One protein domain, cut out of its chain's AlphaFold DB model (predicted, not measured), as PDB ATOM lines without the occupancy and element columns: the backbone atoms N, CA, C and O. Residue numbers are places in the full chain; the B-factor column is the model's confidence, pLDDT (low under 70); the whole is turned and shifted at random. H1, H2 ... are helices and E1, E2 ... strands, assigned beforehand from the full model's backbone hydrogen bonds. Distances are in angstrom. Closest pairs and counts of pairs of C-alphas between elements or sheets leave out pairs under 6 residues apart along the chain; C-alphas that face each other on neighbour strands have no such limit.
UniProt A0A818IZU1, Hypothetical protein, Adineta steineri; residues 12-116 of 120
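What this domain is: This is residues 12 to 116 of the 120 residues of the protein "Hypothetical protein" of Adineta steineri (UniProt A0A818IZU1). What shape? A hairpin, H1 and H2, makes one end, H4 stands near H1, and residues 81 to 96, with H3, stick out opposite. Which parts? Five helices and, after H2, strand E1, mostly helix, hold under half of 105 printed residues. The whole is loose, radius of gyration of the C-alphas 16.4 A, spanning 53 by 34 by 19 A.

How they stand to each other: What meets? H1, residues 24 to 40, touches H2, residues 42 to 52, with residues 31 to 38 alone, a hairpin closest at C-alphas 38 and 45, 5.3 A. What else? H4, residues 97 to 108, is near H1, 6.9 A at C-alphas 24 and 104. Every O i to N i+4 pair is within hydrogen-bond range in H1 and H4.

Where its parts are: The start? H1 begins at C-alpha 24, (-44.793, 3.230, -26.678). The rest? E1 is residues 55 to 57, H3 84 to 87, and H5 111 to 114, ending at (-41.187, 3.206, -41.875).

The domain as a whole: Any cut? The printed part has none. Low confidence? Residues 66 to 97 and 111 to 116 have pLDDT under 70.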
ATOM      1  N   PHE A  12     -45.585   8.615 -33.719       88.94
ATOM      2  CA  PHE A  12     -45.161   9.971 -34.052       88.94
ATOM      3  C   PHE A  12     -46.110  11.017 -33.480       88.94
ATOM      4  O   PHE A  12     -47.276  10.723 -33.196       88.94
ATOM      5  N   ASP A  13     -45.600  12.233 -33.298       90.94
ATOM      6  CA  ASP A  13     -46.417  13.404 -32.998       90.94
ATOM      7  C   ASP A  13     -46.919  14.011 -34.313       90.94
ATOM      8  O   ASP A  13     -46.154  14.560 -35.097       90.94
ATOM      9  N   ASN A  14     -48.223  13.916 -34.561       87.75
ATOM     10  CA  ASN A  14     -48.861  14.435 -35.770       87.75
ATOM     11  C   ASN A  14     -48.969  15.975 -35.794       87.75
ATOM     12  O   ASN A  14     -49.507  16.541 -36.743       87.75
ATOM     13  N   SER A  15     -48.528  16.658 -34.735       86.12
ATOM     14  CA  SER A  15     -48.370  18.115 -34.716       86.12
ATOM     15  C   SER A  15     -46.937  18.569 -35.002       86.12
ATOM     16  O   SER A  15     -46.726  19.756 -35.245       86.12
ATOM     17  N   ASP A  16     -45.975  17.644 -35.000       83.56
ATOM     18  CA  ASP A  16     -44.567  17.925 -35.261       83.56
ATOM     19  C   ASP A  16     -44.260  17.756 -36.762       83.56
ATOM     20  O   ASP A  16     -44.464  16.664 -37.305       83.56
ATOM     21  N   PRO A  17     -43.778  18.804 -37.461       78.19
ATOM     22  CA  PRO A  17     -43.413  18.702 -38.874       78.19
ATOM     23  C   PRO A  17     -42.251  17.736 -39.139       78.19
ATOM     24  O   PRO A  17     -42.122  17.261 -40.263       78.19
ATOM     25  N   GLU A  18     -41.417  17.430 -38.141       80.12
ATOM     26  CA  GLU A  18     -40.289  16.502 -38.281       80.12
ATOM     27  C   GLU A  18     -40.693  15.033 -38.064       80.12
ATOM     28  O   GLU A  18     -39.854  14.141 -38.195       80.12
ATOM     29  N   LEU A  19     -41.969  14.766 -37.735       77.81
ATOM     30  CA  LEU A  19     -42.510  13.428 -37.463       77.81
ATOM     31  C   LEU A  19     -41.627  12.628 -36.489       77.81
ATOM     32  O   LEU A  19     -41.296  11.461 -36.727       77.81
ATOM     33  N   ALA A  20     -41.247  13.270 -35.380       84.44
ATOM     34  CA  ALA A  20     -40.363  12.688 -34.379       84.44
ATOM     35  C   ALA A  20     -40.835  11.293 -33.937       84.44
ATOM     36  O   ALA A  20     -42.018  11.057 -33.682       84.44
ATOM     37  N   MET A  21     -39.886  10.357 -33.846       87.44
ATOM     38  CA  MET A  21     -40.169   8.958 -33.536       87.44
ATOM     39  C   MET A  21     -40.126   8.703 -32.029       87.44
ATOM     40  O   MET A  21     -39.074   8.827 -31.403       87.44
ATOM     41  N   TYR A  22     -41.230   8.223 -31.476       88.19
ATOM     42  CA  TYR A  22     -41.382   7.874 -30.069       88.19
ATOM     43  C   TYR A  22     -41.608   6.377 -29.875       88.19
ATOM     44  O   TYR A  22     -42.171   5.680 -30.733       88.19
ATOM     45  N   THR A  23     -41.194   5.877 -28.713       86.12
ATOM     46  CA  THR A  23     -41.578   4.548 -28.240       86.12
ATOM     47  C   THR A  23     -42.935   4.562 -27.543       86.12
ATOM     48  O   THR A  23     -43.450   5.603 -27.124       86.12
ATOM     49  N   GLN A  24     -43.527   3.378 -27.388       82.81
ATOM     50  CA  GLN A  24     -44.793   3.230 -26.678       82.81
ATOM     51  C   GLN A  24     -44.688   3.668 -25.214       82.81
ATOM     52  O   GLN A  24     -45.580   4.364 -24.733       82.81
ATOM     53  N   SER A  25     -43.607   3.314 -24.522       84.38
ATOM     54  CA  SER A  25     -43.371   3.711 -23.133       84.38
ATOM     55  C   SER A  25     -43.206   5.223 -22.975       84.38
ATOM     56  O   SER A  25     -43.766   5.793 -22.039       84.38
ATOM     57  N   GLU A  26     -42.501   5.889 -23.895       88.12
ATOM     58  CA  GLU A  26     -42.346   7.352 -23.889       88.12
ATOM     59  C   GLU A  26     -43.707   8.054 -24.004       88.12
ATOM     60  O   GLU A  26     -44.029   8.953 -23.224       88.12
ATOM     61  N   VAL A  27     -44.545   7.590 -24.932       88.88
ATOM     62  CA  VAL A  27     -45.880   8.159 -25.165       88.88
ATOM     63  C   VAL A  27     -46.836   7.818 -24.030       88.88
ATOM     64  O   VAL A  27     -47.592   8.683 -23.594       88.88
ATOM     65  N   ALA A  28     -46.785   6.596 -23.498       85.81
ATOM     66  CA  ALA A  28     -47.585   6.204 -22.342       85.81
ATOM     67  C   ALA A  28     -47.266   7.086 -21.129       85.81
ATOM     68  O   ALA A  28     -48.184   7.603 -20.497       85.81
ATOM     69  N   TYR A  29     -45.981   7.329 -20.852       88.88
ATOM     70  CA  TYR A  29     -45.562   8.236 -19.786       88.88
ATOM     71  C   TYR A  29     -46.081   9.664 -20.014       88.88
ATOM     72  O   TYR A  29     -46.644  10.270 -19.099       88.88
ATOM     73  N   ALA A  30     -45.953  10.189 -21.238       90.56
ATOM     74  CA  ALA A  30     -46.447  11.519 -21.584       90.56
ATOM     75  C   ALA A  30     -47.972  11.639 -21.416       90.56
ATOM     76  O   ALA A  30     -48.454  12.608 -20.829       90.56
ATOM     77  N   LEU A  31     -48.738  10.647 -21.878       90.06
ATOM     78  CA  LEU A  31     -50.195  10.633 -21.747       90.06
ATOM     79  C   LEU A  31     -50.642  10.471 -20.288       90.06
ATOM     80  O   LEU A  31     -51.556  11.171 -19.862       90.06
ATOM     81  N   SER A  32     -49.988   9.613 -19.499       89.31
ATOM     82  CA  SER A  32     -50.284   9.479 -18.066       89.31
ATOM     83  C   SER A  32     -50.001  10.769 -17.300       89.31
ATOM     84  O   SER A  32     -50.760  11.127 -16.400       89.31
ATOM     85  N   LYS A  33     -48.949  11.505 -17.677       90.94
ATOM     86  CA  LYS A  33     -48.687  12.835 -17.119       90.94
ATOM     87  C   LYS A  33     -49.808  13.821 -17.468       90.94
ATOM     88  O   LYS A  33     -50.288  14.505 -16.573       90.94
ATOM     89  N   LEU A  34     -50.280  13.839 -18.718       89.50
ATOM     90  CA  LEU A  34     -51.417  14.678 -19.124       89.50
ATOM     91  C   LEU A  34     -52.691  14.344 -18.338       89.50
ATOM     92  O   LEU A  34     -53.415  15.243 -17.925       89.50
ATOM     93  N   GLU A  35     -52.962  13.062 -18.095       88.44
ATOM     94  CA  GLU A  35     -54.108  12.641 -17.279       88.44
ATOM     95  C   GLU A  35     -53.995  13.111 -15.831       88.44
ATOM     96  O   GLU A  35     -54.983  13.560 -15.250       88.44
ATOM     97  N   PHE A  36     -52.791  13.066 -15.262       90.69
ATOM     98  CA  PHE A  36     -52.526  13.621 -13.941       90.69
ATOM     99  C   PHE A  36     -52.700  15.148 -13.917       90.69
ATOM    100  O   PHE A  36     -53.315  15.691 -12.999       90.69
ATOM    101  N   ASP A  37     -52.224  15.853 -14.944       91.06
ATOM    102  CA  ASP A  37     -52.340  17.310 -15.044       91.06
ATOM    103  C   ASP A  37     -53.798  17.767 -15.231       91.06
ATOM    104  O   ASP A  37     -54.191  18.777 -14.649       91.06
ATOM    105  N   ILE A  38     -54.639  17.000 -15.936       89.75
ATOM    106  CA  ILE A  38     -56.090  17.259 -16.039       89.75
ATOM    107  C   ILE A  38     -56.762  17.258 -14.660       89.75
ATOM    108  O   ILE A  38     -57.653  18.071 -14.412       89.75
ATOM    109  N   ILE A  39     -56.344  16.357 -13.764       90.69
ATOM    110  CA  ILE A  39     -56.892  16.262 -12.404       90.69
ATOM    111  C   ILE A  39     -56.459  17.471 -11.563       90.69
ATOM    112  O   ILE A  39     -57.273  18.021 -10.823       90.69
ATOM    113  N   ASN A  40     -55.197  17.895 -11.680       93.69
ATOM    114  CA  ASN A  40     -54.644  18.986 -10.869       93.69
ATOM    115  C   ASN A  40     -55.001  20.387 -11.383       93.69
ATOM    116  O   ASN A  40     -55.031  21.334 -10.600       93.69
ATOM    117  N   TYR A  41     -55.266  20.529 -12.682       93.06
ATOM    118  CA  TYR A  41     -55.525  21.810 -13.340       93.06
ATOM    119  C   TYR A  41     -56.797  21.734 -14.200       93.06
ATOM    120  O   TYR A  41     -56.722  21.797 -15.435       93.06
ATOM    121  N   PRO A  42     -57.983  21.620 -13.575       90.81
ATOM    122  CA  PRO A  42     -59.247  21.445 -14.293       90.81
ATOM    123  C   PRO A  42     -59.560  22.604 -15.252       90.81
ATOM    124  O   PRO A  42     -60.155  22.379 -16.305       90.81
ATOM    125  N   ASP A  43     -59.091  23.817 -14.949       94.88
ATOM    126  CA  ASP A  43     -59.292  25.018 -15.773       94.88
ATOM    127  C   ASP A  43     -58.612  24.926 -17.151       94.88
ATOM    128  O   ASP A  43     -58.984  25.635 -18.082       94.88
ATOM    129  N   ARG A  44     -57.619  24.037 -17.301       91.38
ATOM    130  CA  ARG A  44     -56.890  23.786 -18.556       91.38
ATOM    131  C   ARG A  44     -57.257  22.455 -19.206       91.38
ATOM    132  O   ARG A  44     -56.568  21.992 -20.112       91.38
ATOM    133  N   ARG A  45     -58.344  21.817 -18.769       89.06
ATOM    134  CA  ARG A  45     -58.739  20.485 -19.247       89.06
ATOM    135  C   ARG A  45     -58.824  20.393 -20.769       89.06
ATOM    136  O   ARG A  45     -58.314  19.436 -21.339       89.06
ATOM    137  N   GLU A  46     -59.447  21.369 -21.428       88.94
ATOM    138  CA  GLU A  46     -59.615  21.338 -22.886       88.94
ATOM    139  C   GLU A  46     -58.268  21.357 -23.628       88.94
ATOM    140  O   GLU A  46     -58.096  20.663 -24.629       88.94
ATOM    141  N   GLU A  47     -57.293  22.104 -23.110       89.69
ATOM    142  CA  GLU A  47     -55.934  22.153 -23.653       89.69
ATOM    143  C   GLU A  47     -55.263  20.775 -23.573       89.69
ATOM    144  O   GLU A  47     -54.753  20.272 -24.576       89.69
ATOM    145  N   TYR A  48     -55.315  20.126 -22.408       88.81
ATOM    146  CA  TYR A  48     -54.707  18.810 -22.215       88.81
ATOM    147  C   TYR A  48     -55.414  17.701 -23.006       88.81
ATOM    148  O   TYR A  48     -54.746  16.840 -23.576       88.81
ATOM    149  N   GLU A  49     -56.745  17.738 -23.117       85.88
ATOM    150  CA  GLU A  49     -57.510  16.780 -23.930       85.88
ATOM    151  C   GLU A  49     -57.139  16.882 -25.420       85.88
ATOM    152  O   GLU A  49     -57.026  15.863 -26.104       85.88
ATOM    153  N   ARG A  50     -56.861  18.091 -25.934       86.88
ATOM    154  CA  ARG A  50     -56.338  18.259 -27.304       86.88
ATOM    155  C   ARG A  50     -54.961  17.613 -27.465       86.88
ATOM    156  O   ARG A  50     -54.721  16.948 -28.472       86.88
ATOM    157  N   GLN A  51     -54.082  17.754 -26.472       87.38
ATOM    158  CA  GLN A  51     -52.737  17.171 -26.514       87.38
ATOM    159  C   GLN A  51     -52.737  15.637 -26.482       87.38
ATOM    160  O   GLN A  51     -51.822  15.027 -27.031       87.38
ATOM    161  N   LYS A  52     -53.764  14.988 -25.915       85.56
ATOM    162  CA  LYS A  52     -53.864  13.517 -25.908       85.56
ATOM    163  C   LYS A  52     -54.013  12.912 -27.308       85.56
ATOM    164  O   LYS A  52     -53.599  11.779 -27.522       85.56
ATOM    165  N   ASN A  53     -54.553  13.664 -28.271       85.25
ATOM    166  CA  ASN A  53     -54.877  13.144 -29.604       85.25
ATOM    167  C   ASN A  53     -53.748  13.273 -30.638       85.25
ATOM    168  O   ASN A  53     -53.930  12.864 -31.787       85.25
ATOM    169  N   LYS A  54     -52.599  13.848 -30.263       89.56
ATOM    170  CA  LYS A  54     -51.517  14.152 -31.212       89.56
ATOM    171  C   LYS A  54     -50.627  12.957 -31.547       89.56
ATOM    172  O   LYS A  54     -50.057  12.919 -32.630       89.56
ATOM    173  N   TYR A  55     -50.533  11.973 -30.654       90.25
ATOM    174  CA  TYR A  55     -49.690  10.802 -30.873       90.25
ATOM    175  C   TYR A  55     -50.415   9.743 -31.694       90.25
ATOM    176  O   TYR A  55     -51.525   9.331 -31.341       90.25
ATOM    177  N   LYS A  56     -49.775   9.271 -32.764       87.56
ATOM    178  CA  LYS A  56     -50.357   8.294 -33.685       87.56
ATOM    179  C   LYS A  56     -49.394   7.173 -34.044       87.56
ATOM    180  O   LYS A  56     -48.189   7.371 -34.154       87.56
ATOM    181  N   TRP A  57     -49.945   5.984 -34.264       84.75
ATOM    182  CA  TRP A  57     -49.187   4.832 -34.745       84.75
ATOM    183  C   TRP A  57     -48.864   4.949 -36.231       84.75
ATOM    184  O   TRP A  57     -49.780   5.063 -37.048       84.75
ATOM    185  N   VAL A  58     -47.593   4.793 -36.605       81.31
ATOM    186  CA  VAL A  58     -47.160   4.880 -38.011       81.31
ATOM    187  C   VAL A  58     -47.836   3.846 -38.925       81.31
ATOM    188  O   VAL A  58     -48.114   4.121 -40.092       81.31
ATOM    189  N   CYS A  59     -48.159   2.651 -38.414       76.88
ATOM    190  CA  CYS A  59     -48.715   1.574 -39.239       76.88
ATOM    191  C   CYS A  59     -50.149   1.816 -39.727       76.88
ATOM    192  O   CYS A  59     -50.549   1.238 -40.737       76.88
ATOM    193  N   CYS A  60     -50.955   2.578 -38.982       78.06
ATOM    194  CA  CYS A  60     -52.393   2.702 -39.243       78.06
ATOM    195  C   CYS A  60     -52.979   4.080 -38.921       78.06
ATOM    196  O   CYS A  60     -54.200   4.216 -38.916       78.06
ATOM    197  N   ASP A  61     -52.135   5.069 -38.618       80.12
ATOM    198  CA  ASP A  61     -52.518   6.448 -38.283       80.12
ATOM    199  C   ASP A  61     -53.562   6.548 -37.153       80.12
ATOM    200  O   ASP A  61     -54.347   7.488 -37.051       80.12
ATOM    201  N   THR A  62     -53.614   5.535 -36.286       83.62
ATOM    202  CA  THR A  62     -54.567   5.489 -35.174       83.62
ATOM    203  C   THR A  62     -53.990   6.224 -33.974       83.62
ATOM    204  O   THR A  62     -52.831   6.010 -33.621       83.62
ATOM    205  N   THR A  63     -54.809   7.059 -33.335       86.44
ATOM    206  CA  THR A  63     -54.452   7.781 -32.111       86.44
ATOM    207  C   THR A  63     -54.128   6.820 -30.972       86.44
ATOM    208  O   THR A  63     -54.851   5.851 -30.726       86.44
ATOM    209  N   VAL A  64     -53.042   7.103 -30.260       85.06
ATOM    210  CA  VAL A  64     -52.631   6.346 -29.078       85.06
ATOM    211  C   VAL A  64     -53.515   6.729 -27.895       85.06
ATOM    212  O   VAL A  64     -53.693   7.908 -27.604       85.06
ATOM    213  N   THR A  65     -54.046   5.737 -27.180       78.06
ATOM    214  CA  THR A  65     -54.848   5.960 -25.970       78.06
ATOM    215  C   THR A  65     -54.264   5.222 -24.772       78.06
ATOM    216  O   THR A  65     -53.804   4.080 -24.868       78.06
ATOM    217  N   THR A  66     -54.301   5.865 -23.612       68.00
ATOM    218  CA  THR A  66     -54.026   5.254 -22.308       68.00
ATOM    219  C   THR A  66     -55.030   4.128 -22.049       68.00
ATOM    220  O   THR A  66     -56.237   4.304 -22.183       68.00
ATOM    221  N   GLY A  67     -54.533   2.926 -21.746       56.56
ATOM    222  CA  GLY A  67     -55.368   1.735 -21.530       56.56
ATOM    223  C   GLY A  67     -55.642   0.883 -22.775       56.56
ATOM    224  O   GLY A  67     -56.214  -0.200 -22.645       56.56
ATOM    225  N   SER A  68     -55.191   1.296 -23.967       54.22
ATOM    226  CA  SER A  68     -55.089   0.366 -25.097       54.22
ATOM    227  C   SER A  68     -53.987  -0.653 -24.788       54.22
ATOM    228  O   SER A  68     -52.850  -0.294 -24.485       54.22
ATOM    229  N   GLY A  69     -54.353  -1.940 -24.742       52.16
ATOM    230  CA  GLY A  69     -53.434  -3.010 -24.359       52.16
ATOM    231  C   GLY A  69     -52.140  -2.949 -25.171       52.16
ATOM    232  O   GLY A  69     -52.182  -2.723 -26.378       52.16
ATOM    233  N   SER A  70     -51.003  -3.147 -24.499       49.81
ATOM    234  CA  SER A  70     -49.632  -3.117 -25.033       49.81
ATOM    235  C   SER A  70     -49.358  -4.264 -26.018       49.81
ATOM    236  O   SER A  70     -48.521  -5.131 -25.786       49.81
ATOM    237  N   GLY A  71     -50.140  -4.332 -27.090       50.19
ATOM    238  CA  GLY A  71     -50.092  -5.372 -28.102       50.19
ATOM    239  C   GLY A  71     -49.583  -4.828 -29.430       50.19
ATOM    240  O   GLY A  71     -50.358  -4.685 -30.363       50.19
ATOM    241  N   GLY A  72     -48.288  -4.561 -29.536       54.25
ATOM    242  CA  GLY A  72     -47.516  -4.699 -30.780       54.25
ATOM    243  C   GLY A  72     -46.466  -5.773 -30.504       54.25
ATOM    244  O   GLY A  72     -46.026  -5.884 -29.372       54.25
ATOM    245  N   CYS A  73     -46.046  -6.706 -31.351       50.56
ATOM    246  CA  CYS A  73     -45.909  -6.793 -32.795       50.56
ATOM    247  C   CYS A  73     -46.565  -8.094 -33.329       50.56
ATOM    248  O   CYS A  73     -46.943  -8.986 -32.554       50.56
ATOM    249  N   LYS A  74     -46.708  -8.266 -34.653       49.69
ATOM    250  CA  LYS A  74     -47.064  -9.577 -35.241       49.69
ATOM    251  C   LYS A  74     -46.130 -10.694 -34.741       49.69
ATOM    252  O   LYS A  74     -44.908 -10.583 -34.794       49.69
ATOM    253  N   LYS A  75     -46.736 -11.818 -34.328       41.59
ATOM    254  CA  LYS A  75     -46.079 -13.119 -34.088       41.59
ATOM    255  C   LYS A  75     -45.062 -13.387 -35.222       41.59
ATOM    256  O   LYS A  75     -45.495 -13.656 -36.338       41.59
ATOM    257  N   GLY A  76     -43.759 -13.270 -34.944       46.31
ATOM    258  CA  GLY A  76     -42.679 -13.706 -35.843       46.31
ATOM    259  C   GLY A  76     -41.698 -12.656 -36.398       46.31
ATOM    260  O   GLY A  76     -40.692 -13.081 -36.945       46.31
ATOM    261  N   LYS A  77     -41.911 -11.330 -36.282       51.69
ATOM    262  CA  LYS A  77     -40.923 -10.345 -36.815       51.69
ATOM    263  C   LYS A  77     -39.826  -9.969 -35.816       51.69
ATOM    264  O   LYS A  77     -38.665  -9.850 -36.186       51.69
ATOM    265  N   HIS A  78     -40.189  -9.845 -34.545       50.56
ATOM    266  CA  HIS A  78     -39.248  -9.650 -33.450       50.56
ATOM    267  C   HIS A  78     -39.265 -10.939 -32.648       50.56
ATOM    268  O   HIS A  78     -40.209 -11.212 -31.900       50.56
ATOM    269  N   ASN A  79     -38.262 -11.786 -32.850       44.28
ATOM    270  CA  ASN A  79     -38.165 -13.105 -32.231       44.28
ATOM    271  C   ASN A  79     -37.880 -13.057 -30.719       44.28
ATOM    272  O   ASN A  79     -37.320 -13.986 -30.148       44.28
ATOM    273  N   CYS A  80     -38.367 -12.029 -30.021       47.19
ATOM    274  CA  CYS A  80     -38.508 -12.074 -28.574       47.19
ATOM    275  C   CYS A  80     -39.383 -13.261 -28.139       47.19
ATOM    276  O   CYS A  80     -39.254 -13.701 -27.009       47.19
ATOM    277  N   GLY A  81     -40.243 -13.797 -29.018       43.44
ATOM    278  CA  GLY A  81     -41.093 -14.960 -28.757       43.44
ATOM    279  C   GLY A  81     -40.453 -16.343 -28.948       43.44
ATOM    280  O   GLY A  81     -40.966 -17.294 -28.361       43.44
ATOM    281  N   GLU A  82     -39.372 -16.489 -29.726       42.28
ATOM    282  CA  GLU A  82     -38.779 -17.817 -29.990       42.28
ATOM    283  C   GLU A  82     -37.851 -18.294 -28.870       42.28
ATOM    284  O   GLU A  82     -37.852 -19.481 -28.569       42.28
ATOM    285  N   GLN A  83     -37.204 -17.391 -28.124       43.00
ATOM    286  CA  GLN A  83     -36.585 -17.767 -26.841       43.00
ATOM    287  C   GLN A  83     -37.616 -17.947 -25.710       43.00
ATOM    288  O   GLN A  83     -37.361 -18.657 -24.746       43.00
ATOM    289  N   ILE A  84     -38.825 -17.384 -25.842       44.03
ATOM    290  CA  ILE A  84     -39.937 -17.615 -24.896       44.03
ATOM    291  C   ILE A  84     -40.621 -18.974 -25.153       44.03
ATOM    292  O   ILE A  84     -41.398 -19.451 -24.324       44.03
ATOM    293  N   GLY A  85     -40.364 -19.618 -26.297       39.19
ATOM    294  CA  GLY A  85     -40.956 -20.905 -26.667       39.19
ATOM    295  C   GLY A  85     -40.564 -22.051 -25.732       39.19
ATOM    296  O   GLY A  85     -41.413 -22.887 -25.419       39.19
ATOM    297  N   GLU A  86     -39.329 -22.047 -25.228       42.88
ATOM    298  CA  GLU A  86     -38.839 -23.068 -24.291       42.88
ATOM    299  C   GLU A  86     -39.103 -22.710 -22.817       42.88
ATOM    300  O   GLU A  86     -39.349 -23.603 -22.005       42.88
ATOM    301  N   GLU A  87     -39.203 -21.423 -22.464       43.75
ATOM    302  CA  GLU A  87     -39.567 -20.975 -21.103       43.75
ATOM    303  C   GLU A  87     -41.083 -20.952 -20.832       43.75
ATOM    304  O   GLU A  87     -41.536 -20.753 -19.700       43.75
ATOM    305  N   ARG A  88     -41.907 -21.222 -21.850       43.09
ATOM    306  CA  ARG A  88     -43.376 -21.103 -21.817       43.09
ATOM    307  C   ARG A  88     -44.122 -22.048 -20.877       43.09
ATOM    308  O   ARG A  88     -45.353 -22.060 -20.880       43.09
ATOM    309  N   ARG A  89     -43.418 -22.847 -20.078       45.69
ATOM    310  CA  ARG A  89     -44.034 -23.739 -19.090       45.69
ATOM    311  C   ARG A  89     -43.720 -23.408 -17.640       45.69
ATOM    312  O   ARG A  89     -44.320 -24.055 -16.786       45.69
ATOM    313  N   ARG A  90     -42.838 -22.449 -17.328       43.25
ATOM    314  CA  ARG A  90     -42.453 -22.233 -15.922       43.25
ATOM    315  C   ARG A  90     -42.495 -20.823 -15.389       43.25
ATOM    316  O   ARG A  90     -42.509 -20.709 -14.171       43.25
ATOM    317  N   ASP A  91     -42.625 -19.796 -16.219       44.19
ATOM    318  CA  ASP A  91     -42.651 -18.459 -15.651       44.19
ATOM    319  C   ASP A  91     -43.628 -17.536 -16.372       44.19
ATOM    320  O   ASP A  91     -43.464 -17.163 -17.531       44.19
ATOM    321  N   ARG A  92     -44.686 -17.158 -15.649       45.78
ATOM    322  CA  ARG A  92     -45.496 -15.971 -15.952       45.78
ATOM    323  C   ARG A  92     -44.750 -14.713 -15.482       45.78
ATOM    324  O   ARG A  92     -45.396 -13.736 -15.103       45.78
ATOM    325  N   SER A  93     -43.419 -14.757 -15.414       44.66
ATOM    326  CA  SER A  93     -42.621 -13.663 -14.895       44.66
ATOM    327  C   SER A  93     -42.729 -12.487 -15.847       44.66
ATOM    328  O   SER A  93     -42.481 -12.578 -17.049       44.66
ATOM    329  N   HIS A  94     -43.228 -11.404 -15.265       53.25
ATOM    330  CA  HIS A  94     -43.041 -10.018 -15.646       53.25
ATOM    331  C   HIS A  94     -42.158  -9.819 -16.883       53.25
ATOM    332  O   HIS A  94     -40.972 -10.148 -16.884       53.25
ATOM    333  N   LEU A  95     -42.732  -9.212 -17.925       57.00
ATOM    334  CA  LEU A  95     -41.930  -8.574 -18.959       57.00
ATOM    335  C   LEU A  95     -40.997  -7.576 -18.264       57.00
ATOM    336  O   LEU A  95     -41.444  -6.546 -17.765       57.00
ATOM    337  N   ASP A  96     -39.718  -7.928 -18.177       69.06
ATOM    338  CA  ASP A  96     -38.691  -7.049 -17.640       69.06
ATOM    339  C   ASP A  96     -38.610  -5.777 -18.502       69.06
ATOM    340  O   ASP A  96     -38.702  -5.836 -19.733       69.06
ATOM    341  N   GLN A  97     -38.426  -4.625 -17.856       69.31
ATOM    342  CA  GLN A  97     -38.305  -3.314 -18.499       69.31
ATOM    343  C   GLN A  97     -37.219  -3.316 -19.582       69.31
ATOM    344  O   GLN A  97     -37.390  -2.709 -20.638       69.31
ATOM    345  N   ALA A  98     -36.135  -4.072 -19.380       75.06
ATOM    346  CA  ALA A  98     -35.086  -4.234 -20.384       75.06
ATOM    347  C   ALA A  98     -35.588  -4.909 -21.675       75.06
ATOM    348  O   ALA A  98     -35.179  -4.535 -22.777       75.06
ATOM    349  N   ARG A  99     -36.496  -5.887 -21.558       71.12
ATOM    350  CA  ARG A  99     -37.089  -6.597 -22.703       71.12
ATOM    351  C   ARG A  99     -38.079  -5.713 -23.447       71.12
ATOM    352  O   ARG A  99     -38.059  -5.706 -24.674       71.12
ATOM    353  N   ILE A 100     -38.892  -4.952 -22.711       74.19
ATOM    354  CA  ILE A 100     -39.817  -3.961 -23.283       74.19
ATOM    355  C   ILE A 100     -39.024  -2.924 -24.077       74.19
ATOM    356  O   ILE A 100     -39.290  -2.725 -25.257       74.19
ATOM    357  N   LYS A 101     -37.981  -2.347 -23.473       78.31
ATOM    358  CA  LYS A 101     -37.129  -1.354 -24.128       78.31
ATOM    359  C   LYS A 101     -36.467  -1.895 -25.395       78.31
ATOM    360  O   LYS A 101     -36.498  -1.231 -26.425       78.31
ATOM    361  N   ARG A 102     -35.897  -3.107 -25.347       77.94
ATOM    362  CA  ARG A 102     -35.302  -3.738 -26.537       77.94
ATOM    363  C   ARG A 102     -36.341  -3.903 -27.645       77.94
ATOM    364  O   ARG A 102     -36.068  -3.553 -28.787       77.94
ATOM    365  N   TRP A 103     -37.524  -4.403 -27.302       76.69
ATOM    366  CA  TRP A 103     -38.615  -4.584 -28.255       76.69
ATOM    367  C   TRP A 103     -39.043  -3.253 -28.897       76.69
ATOM    368  O   TRP A 103     -39.109  -3.151 -30.121       76.69
ATOM    369  N   GLU A 104     -39.248  -2.211 -28.093       79.44
ATOM    370  CA  GLU A 104     -39.609  -0.875 -28.572       79.44
ATOM    371  C   GLU A 104     -38.544  -0.263 -29.487       79.44
ATOM    372  O   GLU A 104     -38.871   0.335 -30.513       79.44
ATOM    373  N   GLU A 105     -37.264  -0.424 -29.144       80.81
ATOM    374  CA  GLU A 105     -36.154   0.055 -29.966       80.81
ATOM    375  C   GLU A 105     -36.112  -0.637 -31.327       80.81
ATOM    376  O   GLU A 105     -35.877   0.020 -32.344       80.81
ATOM    377  N   GLU A 106     -36.345  -1.948 -31.363       78.12
ATOM    378  CA  GLU A 106     -36.405  -2.687 -32.618       78.12
ATOM    379  C   GLU A 106     -37.621  -2.267 -33.457       78.12
ATOM    380  O   GLU A 106     -37.478  -2.067 -34.664       78.12
ATOM    381  N   CYS A 107     -38.801  -2.085 -32.851       76.44
ATOM    382  CA  CYS A 107     -39.985  -1.587 -33.560       76.44
ATOM    383  C   CYS A 107     -39.759  -0.181 -34.119       76.44
ATOM    384  O   CYS A 107     -40.111   0.085 -35.268       76.44
ATOM    385  N   ARG A 108     -39.100   0.696 -33.354       78.62
ATOM    386  CA  ARG A 108     -38.724   2.036 -33.813       78.62
ATOM    387  C   ARG A 108     -37.788   1.978 -35.021       78.62
ATOM    388  O   ARG A 108     -37.954   2.751 -35.954       78.62
ATOM    389  N   ARG A 109     -36.839   1.038 -35.050       77.31
ATOM    390  CA  ARG A 109     -35.871   0.865 -36.152       77.31
ATOM    391  C   ARG A 109     -36.410   0.087 -37.359       77.31
ATOM    392  O   ARG A 109     -35.652  -0.130 -38.301       77.31
ATOM    393  N   ASN A 110     -37.669  -0.354 -37.354       74.56
ATOM    394  CA  ASN A 110     -38.222  -1.199 -38.411       74.56
ATOM    395  C   ASN A 110     -38.438  -0.422 -39.727       74.56
ATOM    396  O   ASN A 110     -39.518   0.100 -39.996       74.56
ATOM    397  N   GLN A 111     -37.387  -0.361 -40.548       65.56
ATOM    398  CA  GLN A 111     -37.354   0.411 -41.792       65.56
ATOM    399  C   GLN A 111     -38.426  -0.019 -42.801       65.56
ATOM    400  O   GLN A 111     -39.071   0.851 -43.361       65.56
ATOM    401  N   GLU A 112     -38.713  -1.315 -42.952       65.69
ATOM    402  CA  GLU A 112     -39.711  -1.833 -43.912       65.69
ATOM    403  C   GLU A 112     -41.106  -1.205 -43.716       65.69
ATOM    404  O   GLU A 112     -41.823  -0.919 -44.674       65.69
ATOM    405  N   TYR A 113     -41.506  -0.967 -42.463       63.66
ATOM    406  CA  TYR A 113     -42.765  -0.280 -42.155       63.66
ATOM    407  C   TYR A 113     -42.641   1.245 -42.213       63.66
ATOM    408  O   TYR A 113     -43.613   1.925 -42.553       63.66
ATOM    409  N   ASN A 114     -41.457   1.773 -41.911       64.62
ATOM    410  CA  ASN A 114     -41.187   3.206 -41.875       64.62
ATOM    411  C   ASN A 114     -40.947   3.799 -43.276       64.62
ATOM    412  O   ASN A 114     -41.192   4.981 -43.470       64.62
ATOM    413  N   GLU A 115     -40.521   3.008 -44.264       59.97
ATOM    414  CA  GLU A 115     -40.203   3.438 -45.638       59.97
ATOM    415  C   GLU A 115     -41.355   4.182 -46.324       59.97
ATOM    416  O   GLU A 115     -41.114   5.117 -47.082       59.97
ATOM    417  N   LYS A 116     -42.612   3.839 -46.008       60.53
ATOM    418  CA  LYS A 116     -43.786   4.585 -46.499       60.53
ATOM    419  C   LYS A 116     -43.815   6.048 -46.048       60.53
ATOM    420  O   LYS A 116     -44.454   6.857 -46.709       60.53
TER     421      LYS A 116